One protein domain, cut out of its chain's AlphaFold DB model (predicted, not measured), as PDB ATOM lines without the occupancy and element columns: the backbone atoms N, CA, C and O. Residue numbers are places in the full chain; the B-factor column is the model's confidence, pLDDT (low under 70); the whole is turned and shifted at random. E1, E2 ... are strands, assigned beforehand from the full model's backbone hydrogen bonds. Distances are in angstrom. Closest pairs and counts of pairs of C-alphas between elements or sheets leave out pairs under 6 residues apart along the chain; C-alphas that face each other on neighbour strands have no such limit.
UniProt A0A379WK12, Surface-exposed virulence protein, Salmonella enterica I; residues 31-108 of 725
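AT A GLANCE: This is residues 31 to 108 of the 725 residues of the protein "Surface-exposed virulence protein" of Salmonella enterica I (UniProt A0A379WK12). One sheet of six antiparallel strands curls like part of a barrel, with E1 and E8 at its two edges, and a small hairpin of E3 and E4 lies off to one side of it. The curl is incomplete: between the edge strands E1 and E8 a single pair of C-alphas comes within 8 A. The 78 printed residues hold eight named strands, E1 to E8 in chain order, and no named helix, an all strand domain. The large sheet has the order E1, E2, E5, E6, E7, E8. The whole is compact and rounded, with a radius of gyration of the C-alphas of 12.4 A and spans of 31 by 31 by 23 A.

IN THESE COORDINATES: E1, residues 37 to 40, begins with C-alpha 37 at (245.711, 195.242, 193.192) and is 9.9 A long. E2, residues 45 to 48, and E3, residues 50 to 53, are each 9.8 A long. E4, residues 58 to 60, is 6.8 A long. E5, residues 63 to 69, is 19.1 A long, and E6, residues 72 to 76, is 12.8 A long. E7, residues 82 to 90, is the longest strand by residues and is 22.0 A long; it bends by 69 degrees at residue 86. E8, residues 96 to 102, is 18.6 A long and ends with C-alpha 102 at (239.903, 213.826, 195.393).

HOW THE PARTS SIT: Across the large sheet the strands' lines turn by 96 degrees and the way across it turns by 123 degrees; it is strongly twisted. E1 and E2 form a hairpin, with N 38 and O 47 2.7 A apart, within hydrogen-bond range. E2 runs on into E3 across one residue at 62 degrees. E3 and E4 form a hairpin of their own, with N 59 and O 51 at 2.8 A. E4 runs on into E5 across two residues at 84 degrees. E5 pairs in a staggered way: its residues 63 to 65 pair with E2, with N 64 and O 46 at 2.8 A, and its residues 65 to 69 pair with E6, with N 76 and O 65 at 2.8 A. E5, E6, E7 and E8 form a meander, each strand the antiparallel neighbour of the one before. Within hydrogen-bond range are N 83 and O 75, 2.8 A apart, in the hairpin of E6 and E7, and N 84 and O 101, 2.7 A apart, in the hairpin of E7 and E8. The closest C-alphas of E1 and E8 are those of Val 37 and Ala 96, 6.8 A apart.

THE WHOLE: The two C-alphas farthest apart are those of Gly 56 and Asp 70, at 35.3 A. The printed part has no cut, and the seven links between the strands are tight. The mean pLDDT of the printed part is 90.9, and no printed residue is under 70.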
ATOM      1  N   ILE A  31     250.240 193.173 185.968       93.50
ATOM      2  CA  ILE A  31     251.029 193.039 187.197       93.50
ATOM      3  C   ILE A  31     250.060 192.966 188.370       93.50
ATOM      4  O   ILE A  31     249.199 193.831 188.511       93.50
ATOM      5  N   THR A  32     250.212 191.941 189.204       94.62
ATOM      6  CA  THR A  32     249.425 191.756 190.427       94.62
ATOM      7  C   THR A  32     250.313 191.976 191.647       94.62
ATOM      8  O   THR A  32     251.372 191.357 191.783       94.62
ATOM      9  N   PHE A  33     249.858 192.857 192.527       95.75
ATOM     10  CA  PHE A  33     250.474 193.216 193.795       95.75
ATOM     11  C   PHE A  33     249.921 192.348 194.929       95.75
ATOM     12  O   PHE A  33     248.811 191.819 194.853       95.75
ATOM     13  N   SER A  34     250.700 192.192 195.995       93.62
ATOM     14  CA  SER A  34     250.374 191.321 197.131       93.62
ATOM     15  C   SER A  34     249.146 191.778 197.922       93.62
ATOM     16  O   SER A  34     248.484 190.946 198.537       93.62
ATOM     17  N   ASN A  35     248.789 193.064 197.855       91.69
ATOM     18  CA  ASN A  35     247.582 193.629 198.461       91.69
ATOM     19  C   ASN A  35     246.351 193.603 197.533       91.69
ATOM     20  O   ASN A  35     245.439 194.415 197.696       91.69
ATOM     21  N   GLY A  36     246.320 192.691 196.554       90.56
ATOM     22  CA  GLY A  36     245.132 192.416 195.737       90.56
ATOM     23  C   GLY A  36     244.835 193.463 194.663       90.56
ATOM     24  O   GLY A  36     243.719 193.526 194.152       90.56
ATOM     25  N   VAL A  37     245.813 194.304 194.318       94.94
ATOM     26  CA  VAL A  37     245.711 195.242 193.192       94.94
ATOM     27  C   VAL A  37     246.315 194.601 191.955       94.94
ATOM     28  O   VAL A  37     247.418 194.068 191.999       94.94
ATOM     29  N   THR A  38     245.621 194.674 190.828       95.31
ATOM     30  CA  THR A  38     246.128 194.253 189.525       95.31
ATOM     31  C   THR A  38     246.050 195.413 188.548       95.31
ATOM     32  O   THR A  38     244.959 195.888 188.237       95.31
ATOM     33  N   ILE A  39     247.197 195.849 188.036       94.50
ATOM     34  CA  ILE A  39     247.268 196.796 186.925       94.50
ATOM     35  C   ILE A  39     247.278 196.021 185.604       94.50
ATOM     36  O   ILE A  39     248.094 195.121 185.416       94.50
ATOM     37  N   ASP A  40     246.353 196.348 184.703       94.31
ATOM     38  CA  ASP A  40     246.285 195.838 183.330       94.31
ATOM     39  C   ASP A  40     246.513 197.016 182.385       94.31
ATOM     40  O   ASP A  40     245.607 197.829 182.161       94.31
ATOM     41  N   LYS A  41     247.742 197.109 181.870       90.00
ATOM     42  CA  LYS A  41     248.181 198.232 181.043       90.00
ATOM     43  C   LYS A  41     247.595 198.216 179.635       90.00
ATOM     44  O   LYS A  41     247.358 199.270 179.067       90.00
ATOM     45  N   GLY A  42     247.247 197.041 179.107       88.44
ATOM     46  CA  GLY A  42     246.579 196.929 177.805       88.44
ATOM     47  C   GLY A  42     245.109 197.370 177.832       88.44
ATOM     48  O   GLY A  42     244.487 197.541 176.779       88.44
ATOM     49  N   LYS A  43     244.526 197.518 179.029       91.81
ATOM     50  CA  LYS A  43     243.151 198.003 179.233       91.81
ATOM     51  C   LYS A  43     243.059 199.346 179.952       91.81
ATOM     52  O   LYS A  43     241.939 199.822 180.117       91.81
ATOM     53  N   ASP A  44     244.178 199.914 180.395       93.12
ATOM     54  CA  ASP A  44     244.230 201.106 181.249       93.12
ATOM     55  C   ASP A  44     243.397 200.965 182.538       93.12
ATOM     56  O   ASP A  44     242.672 201.876 182.953       93.12
ATOM     57  N   THR A  45     243.460 199.789 183.180       94.31
ATOM     58  CA  THR A  45     242.647 199.484 184.373       94.31
ATOM     59  C   THR A  45     243.459 199.062 185.592       94.31
ATOM     60  O   THR A  45     244.459 198.359 185.476       94.31
ATOM     61  N   LEU A  46     242.959 199.433 186.772       94.50
ATOM     62  CA  LEU A  46     243.343 198.917 188.083       94.50
ATOM     63  C   LEU A  46     242.184 198.115 188.665       94.50
ATOM     64  O   LEU A  46     241.108 198.653 188.916       94.50
ATOM     65  N   THR A  47     242.402 196.824 188.866       94.88
ATOM     66  CA  THR A  47     241.449 195.925 189.518       94.88
ATOM     67  C   THR A  47     241.863 195.735 190.966       94.88
ATOM     68  O   THR A  47     242.972 195.285 191.224       94.88
ATOM     69  N   PHE A  48     240.978 196.064 191.893       94.69
ATOM     70  CA  PHE A  48     241.132 195.797 193.317       94.69
ATOM     71  C   PHE A  48     240.294 194.570 193.659       94.69
ATOM     72  O   PHE A  48     239.122 194.538 193.290       94.69
ATOM     73  N   ASP A  49     240.861 193.588 194.356       92.81
ATOM     74  CA  ASP A  49     240.132 192.390 194.789       92.81
ATOM     75  C   ASP A  49     239.096 192.717 195.878       92.81
ATOM     76  O   ASP A  49     237.994 192.163 195.898       92.81
ATOM     77  N   SER A  50     239.436 193.647 196.774       92.75
ATOM     78  CA  SER A  50     238.571 194.167 197.837       92.75
ATOM     79  C   SER A  50     239.104 195.505 198.357       92.75
ATOM     80  O   SER A  50     240.237 195.874 198.058       92.75
ATOM     81  N   PHE A  51     238.302 196.213 199.153       91.38
ATOM     82  CA  PHE A  51     238.765 197.372 199.920       91.38
ATOM     83  C   PHE A  51     238.456 197.163 201.395       91.38
ATOM     84  O   PHE A  51     237.287 197.002 201.752       91.38
ATOM     85  N   LYS A  52     239.474 197.214 202.254       92.19
ATOM     86  CA  LYS A  52     239.251 197.401 203.689       92.19
ATOM     87  C   LYS A  52     238.930 198.873 203.938       92.19
ATOM     88  O   LYS A  52     239.526 199.751 203.317       92.19
ATOM     89  N   LEU A  53     237.986 199.153 204.824       88.06
ATOM     90  CA  LEU A  53     237.648 200.511 205.235       88.06
ATOM     91  C   LEU A  53     238.159 200.788 206.647       88.06
ATOM     92  O   LEU A  53     238.397 199.877 207.439       88.06
ATOM     93  N   ASP A  54     238.297 202.065 206.971       80.81
ATOM     94  CA  ASP A  54     238.736 202.555 208.278       80.81
ATOM     95  C   ASP A  54     237.772 202.235 209.433       80.81
ATOM     96  O   ASP A  54     238.173 202.237 210.598       80.81
ATOM     97  N   ASN A  55     236.517 201.915 209.119       70.25
ATOM     98  CA  ASN A  55     235.526 201.385 210.057       70.25
ATOM     99  C   ASN A  55     235.624 199.851 210.259       70.25
ATOM    100  O   ASN A  55     234.781 199.270 210.937       70.25
ATOM    101  N   GLY A  56     236.613 199.185 209.646       70.75
ATOM    102  CA  GLY A  56     236.849 197.739 209.738       70.75
ATOM    103  C   GLY A  56     236.027 196.870 208.775       70.75
ATOM    104  O   GLY A  56     236.238 195.659 208.717       70.75
ATOM    105  N   SER A  57     235.102 197.444 207.999       80.88
ATOM    106  CA  SER A  57     234.336 196.690 206.996       80.88
ATOM    107  C   SER A  57     235.148 196.416 205.724       80.88
ATOM    108  O   SER A  57     236.087 197.140 205.393       80.88
ATOM    109  N   VAL A  58     234.774 195.364 204.990       87.56
ATOM    110  CA  VAL A  58     235.387 195.001 203.704       87.56
ATOM    111  C   VAL A  58     234.347 195.137 202.596       87.56
ATOM    112  O   VAL A  58     233.267 194.548 202.670       87.56
ATOM    113  N   LEU A  59     234.672 195.912 201.563       88.12
ATOM    114  CA  LEU A  59     233.865 196.055 200.353       88.12
ATOM    115  C   LEU A  59     234.348 195.109 199.253       88.12
ATOM    116  O   LEU A  59     235.540 194.811 199.146       88.12
ATOM    117  N   GLU A  60     233.412 194.687 198.397       87.56
ATOM    118  CA  GLU A  60     233.749 193.994 197.152       87.56
ATOM    119  C   GLU A  60     234.666 194.877 196.295       87.56
ATOM    120  O   GLU A  60     234.518 196.103 196.244       87.56
ATOM    121  N   GLY A  61     235.625 194.230 195.641       83.81
ATOM    122  CA  GLY A  61     236.576 194.860 194.747       83.81
ATOM    123  C   GLY A  61     235.947 195.664 193.608       83.81
ATOM    124  O   GLY A  61     234.777 195.500 193.254       83.81
ATOM    125  N   ALA A  62     236.743 196.535 192.993       92.00
ATOM    126  CA  ALA A  62     236.309 197.352 191.866       92.00
ATOM    127  C   ALA A  62     237.374 197.421 190.772       92.00
ATOM    128  O   ALA A  62     238.567 197.301 191.032       92.00
ATOM    129  N   VAL A  63     236.926 197.670 189.542       93.88
ATOM    130  CA  VAL A  63     237.803 197.998 188.413       93.88
ATOM    131  C   VAL A  63     237.718 199.498 188.173       93.88
ATOM    132  O   VAL A  63     236.646 200.017 187.852       93.88
ATOM    133  N   TRP A  64     238.829 200.198 188.359       94.69
ATOM    134  CA  TRP A  64     238.971 201.627 188.092       94.69
ATOM    135  C   TRP A  64     239.791 201.822 186.820       94.69
ATOM    136  O   TRP A  64     240.685 201.031 186.533       94.69
ATOM    137  N   ASN A  65     239.486 202.860 186.043       93.56
ATOM    138  CA  ASN A  65     240.313 203.218 184.886       93.56
ATOM    139  C   ASN A  65     241.367 204.226 185.330       93.56
ATOM    140  O   ASN A  65     241.057 205.074 186.169       93.56
ATOM    141  N   TYR A  66     242.564 204.179 184.759       93.19
ATOM    142  CA  TYR A  66     243.571 205.213 184.975       93.19
ATOM    143  C   TYR A  66     243.887 205.934 183.662       93.19
ATOM    144  O   TYR A  66     243.802 205.359 182.583       93.19
ATOM    145  N   SER A  67     244.201 207.223 183.736       92.00
ATOM    146  CA  SER A  67     244.622 208.014 182.574       92.00
ATOM    147  C   SER A  67     245.490 209.181 183.019       92.00
ATOM    148  O   SER A  67     245.257 209.726 184.100       92.00
ATOM    149  N   GLU A  68     246.430 209.608 182.184       89.50
ATOM    150  CA  GLU A  68     247.183 210.836 182.420       89.50
ATOM    151  C   GLU A  68     246.446 212.034 181.813       89.50
ATOM    152  O   GLU A  68     246.095 212.047 180.632       89.50
ATOM    153  N   GLN A  69     246.186 213.059 182.625       85.75
ATOM    154  CA  GLN A  69     245.615 214.327 182.171       85.75
ATOM    155  C   GLN A  69     246.353 215.482 182.847       85.75
ATOM    156  O   GLN A  69     246.613 215.440 184.045       85.75
ATOM    157  N   ASP A  70     246.696 216.522 182.084       82.00
ATOM    158  CA  ASP A  70     247.408 217.709 182.586       82.00
ATOM    159  C   ASP A  70     248.715 217.387 183.358       82.00
ATOM    160  O   ASP A  70     249.055 218.064 184.329       82.00
ATOM    161  N   ASN A  71     249.466 216.370 182.905       84.94
ATOM    162  CA  ASN A  71     250.675 215.822 183.549       84.94
ATOM    163  C   ASN A  71     250.436 215.271 184.972       84.94
ATOM    164  O   ASN A  71     251.328 215.311 185.823       84.94
ATOM    165  N   GLN A  72     249.223 214.796 185.251       88.38
ATOM    166  CA  GLN A  72     248.866 214.140 186.500       88.38
ATOM    167  C   GLN A  72     248.090 212.852 186.214       88.38
ATOM    168  O   GLN A  72     247.122 212.844 185.451       88.38
ATOM    169  N   TRP A  73     248.498 211.760 186.861       92.00
ATOM    170  CA  TRP A  73     247.757 210.503 186.822       92.00
ATOM    171  C   TRP A  73     246.430 210.644 187.568       92.00
ATOM    172  O   TRP A  73     246.377 211.167 188.682       92.00
ATOM    173  N   GLN A  74     245.353 210.170 186.951       93.69
ATOM    174  CA  GLN A  74     244.006 210.201 187.510       93.69
ATOM    175  C   GLN A  74     243.390 208.808 187.472       93.69
ATOM    176  O   GLN A  74     243.468 208.126 186.452       93.69
ATOM    177  N   LEU A  75     242.727 208.417 188.559       93.81
ATOM    178  CA  LEU A  75     241.876 207.234 188.624       93.81
ATOM    179  C   LEU A  75     240.413 207.656 188.498       93.81
ATOM    180  O   LEU A  75     239.967 208.588 189.165       93.81
ATOM    181  N   THR A  76     239.656 206.954 187.660       92.38
ATOM    182  CA  THR A  76     238.203 207.100 187.547       92.38
ATOM    183  C   THR A  76     237.535 205.900 188.197       92.38
ATOM    184  O   THR A  76     237.638 204.773 187.698       92.38
ATOM    185  N   THR A  77     236.842 206.143 189.307       89.69
ATOM    186  CA  THR A  77     236.096 205.123 190.048       89.69
ATOM    187  C   THR A  77     234.900 204.613 189.236       89.69
ATOM    188  O   THR A  77     234.441 205.246 188.282       89.69
ATOM    189  N   ALA A  78     234.330 203.473 189.636       84.38
ATOM    190  CA  ALA A  78     233.170 202.886 188.958       84.38
ATOM    191  C   ALA A  78     231.917 203.793 188.965       84.38
ATOM    192  O   ALA A  78     231.091 203.710 188.055       84.38
ATOM    193  N   ASP A  79     231.776 204.673 189.964       85.12
ATOM    194  CA  ASP A  79     230.713 205.686 190.047       85.12
ATOM    195  C   ASP A  79     231.057 207.002 189.319       85.12
ATOM    196  O   ASP A  79     230.257 207.939 189.331       85.12
ATOM    197  N   GLY A  80     232.202 207.056 188.630       87.12
ATOM    198  CA  GLY A  80     232.618 208.170 187.780       87.12
ATOM    199  C   GLY A  80     233.264 209.339 188.522       87.12
ATOM    200  O   GLY A  80     233.317 210.432 187.961       87.12
ATOM    201  N   LYS A  81     233.730 209.143 189.763       90.50
ATOM    202  CA  LYS A  81     234.521 210.142 190.494       90.50
ATOM    203  C   LYS A  81     235.980 210.081 190.059       90.50
ATOM    204  O   LYS A  81     236.511 209.004 189.788       90.50
ATOM    205  N   THR A  82     236.629 211.239 190.061       91.12
ATOM    206  CA  THR A  82     238.053 211.369 189.745       91.12
ATOM    207  C   THR A  82     238.884 211.472 191.022       91.12
ATOM    208  O   THR A  82     238.613 212.312 191.886       91.12
ATOM    209  N   LEU A  83     239.911 210.632 191.120       94.31
ATOM    210  CA  LEU A  83     240.943 210.661 192.150       94.31
ATOM    211  C   LEU A  83     242.282 211.005 191.494       94.31
ATOM    212  O   LEU A  83     242.804 210.238 190.688       94.31
ATOM    213  N   ASN A  84     242.844 212.158 191.831       94.19
ATOM    214  CA  ASN A  84     244.169 212.558 191.381       94.19
ATOM    215  C   ASN A  84     245.223 211.803 192.192       94.19
ATOM    216  O   ASN A  84     245.175 211.812 193.426       94.19
ATOM    217  N   VAL A  85     246.187 211.198 191.508       94.62
ATOM    218  CA  VAL A  85     247.322 210.501 192.113       94.62
ATOM    219  C   VAL A  85     248.463 211.499 192.298       94.62
ATOM    220  O   VAL A  85     248.805 212.260 191.388       94.62
ATOM    221  N   THR A  86     249.036 211.526 193.495       91.31
ATOM    222  CA  THR A  86     250.242 212.307 193.811       91.31
ATOM    223  C   THR A  86     251.399 211.431 194.268       91.31
ATOM    224  O   THR A  86     252.536 211.887 194.200       91.31
ATOM    225  N   GLY A  87     251.117 210.204 194.711       90.31
ATOM    226  CA  GLY A  87     252.109 209.206 195.090       90.31
ATOM    227  C   GLY A  87     251.695 207.821 194.604       90.31
ATOM    228  O   GLY A  87     250.521 207.453 194.678       90.31
ATOM    229  N   TRP A  88     252.669 207.084 194.084       91.94
ATOM    230  CA  TRP A  88     252.569 205.674 193.740       91.94
ATOM    231  C   TRP A  88     253.863 205.013 194.194       91.94
ATOM    232  O   TRP A  88     254.934 205.446 193.773       91.94
ATOM    233  N   ASP A  89     253.754 203.992 195.029       91.62
ATOM    234  CA  ASP A  89     254.890 203.248 195.554       91.62
ATOM    235  C   ASP A  89     254.589 201.744 195.582       91.62
ATOM    236  O   ASP A  89     253.425 201.327 195.602       91.62
ATOM    237  N   VAL A  90     255.635 200.920 195.551       91.88
ATOM    238  CA  VAL A  90     255.532 199.465 195.686       91.88
ATOM    239  C   VAL A  90     256.461 199.027 196.803       91.88
ATOM    240  O   VAL A  90     257.674 199.162 196.701       91.88
ATOM    241  N   THR A  91     255.885 198.466 197.861       90.25
ATOM    242  CA  THR A  91     256.665 198.045 199.027       90.25
ATOM    243  C   THR A  91     257.580 196.864 198.704       90.25
ATOM    244  O   THR A  91     257.328 196.101 197.768       90.25
ATOM    245  N   ASP A  92     258.568 196.607 199.567       87.12
ATOM    246  CA  ASP A  92     259.414 195.400 199.511       87.12
ATOM    247  C   ASP A  92     258.596 194.092 199.541       87.12
ATOM    248  O   ASP A  92     259.021 193.055 199.030       87.12
ATOM    249  N   ALA A  93     257.389 194.136 200.120       88.06
ATOM    250  CA  ALA A  93     256.432 193.030 200.135       88.06
ATOM    251  C   ALA A  93     255.571 192.956 198.857       88.06
ATOM    252  O   ALA A  93     254.577 192.226 198.823       88.06
ATOM    253  N   ASN A  94     255.933 193.700 197.807       92.94
ATOM    254  CA  ASN A  94     255.221 193.818 196.536       92.94
ATOM    255  C   ASN A  94     253.776 194.340 196.684       92.94
ATOM    256  O   ASN A  94     252.893 193.921 195.936       92.94
ATOM    257  N   ALA A  95     253.497 195.212 197.659       93.62
ATOM    258  CA  ALA A  95     252.176 195.827 197.827       93.62
ATOM    259  C   ALA A  95     252.139 197.204 197.156       93.62
ATOM    260  O   ALA A  95     253.056 197.995 197.358       93.62
ATOM    261  N   ALA A  96     251.084 197.514 196.401       94.38
ATOM    262  CA  ALA A  96     250.930 198.833 195.787       94.38
ATOM    263  C   ALA A  96     250.334 199.836 196.781       94.38
ATOM    264  O   ALA A  96     249.238 199.616 197.296       94.38
ATOM    265  N   VAL A  97     251.017 200.954 197.005       94.94
ATOM    266  CA  VAL A  97     250.538 202.081 197.809       94.94
ATOM    267  C   VAL A  97     250.240 203.241 196.873       94.94
ATOM    268  O   VAL A  97     251.102 203.676 196.114       94.94
ATOM    269  N   ILE A  98     249.009 203.741 196.903       95.00
ATOM    270  CA  ILE A  98     248.561 204.808 196.004       95.00
ATOM    271  C   ILE A  98     247.915 205.896 196.842       95.00
ATOM    272  O   ILE A  98     247.028 205.615 197.642       95.00
ATOM    273  N   GLU A  99     248.310 207.146 196.650       95.19
ATOM    274  CA  GLU A  99     247.711 208.263 197.374       95.19
ATOM    275  C   GLU A  99     247.548 209.506 196.508       95.19
ATOM    276  O   GLU A  99     248.231 209.703 195.496       95.19
ATOM    277  N   GLY A 100     246.649 210.384 196.939       94.62
ATOM    278  CA  GLY A 100     246.580 211.729 196.408       94.62
ATOM    279  C   GLY A 100     245.364 212.507 196.857       94.62
ATOM    280  O   GLY A 100     245.040 212.552 198.043       94.62
ATOM    281  N   THR A 101     244.721 213.194 195.914       94.50
ATOM    282  CA  THR A 101     243.604 214.098 196.213       94.50
ATOM    283  C   THR A 101     242.364 213.771 195.397       94.50
ATOM    284  O   THR A 101     242.429 213.467 194.212       94.50
ATOM    285  N   GLN A 102     241.209 213.847 196.036       94.25
ATOM    286  CA  GLN A 102     239.903 213.826 195.393       94.25
ATOM    287  C   GLN A 102     239.710 215.100 194.546       94.25
ATOM    288  O   GLN A 102     240.419 216.092 194.721       94.25
ATOM    289  N   GLU A 103     238.694 215.125 193.676       89.81
ATOM    290  CA  GLU A 103     238.345 216.304 192.853       89.81
ATOM    291  C   GLU A 103     238.122 217.588 193.684       89.81
ATOM    292  O   GLU A 103     238.421 218.698 193.246       89.81
ATOM    293  N   ASN A 104     237.632 217.449 194.919       90.12
ATOM    294  CA  ASN A 104     237.426 218.554 195.861       90.12
ATOM    295  C   ASN A 104     238.699 218.963 196.640       90.12
ATOM    296  O   ASN A 104     238.631 219.864 197.476       90.12
ATOM    297  N   GLY A 105     239.841 218.326 196.368       90.69
ATOM    298  CA  GLY A 105     241.136 218.580 197.001       90.69
ATOM    299  C   GLY A 105     241.385 217.826 198.312       90.69
ATOM    300  O   GLY A 105     242.431 218.036 198.922       90.69
ATOM    301  N   LEU A 106     240.458 216.974 198.760       94.75
ATOM    302  CA  LEU A 106     240.603 216.196 199.996       94.75
ATOM    303  C   LEU A 106     241.490 214.964 199.794       94.75
ATOM    304  O   LEU A 106     241.495 214.370 198.721       94.75
ATOM    305  N   TYR A 107     242.227 214.569 200.828       95.19
ATOM    306  CA  TYR A 107     243.167 213.447 200.773       95.19
ATOM    307  C   TYR A 107     242.474 212.089 200.570       95.19
ATOM    308  O   TYR A 107     241.330 211.891 200.994       95.19
ATOM    309  N   TRP A 108     243.186 211.149 199.953       95.12
ATOM    310  CA  TRP A 108     242.851 209.727 199.950       95.12
ATOM    311  C   TRP A 108     244.119 208.867 199.843       95.12
ATOM    312  O   TRP A 108     245.123 209.313 199.281       95.12
TER     313      TRP A 108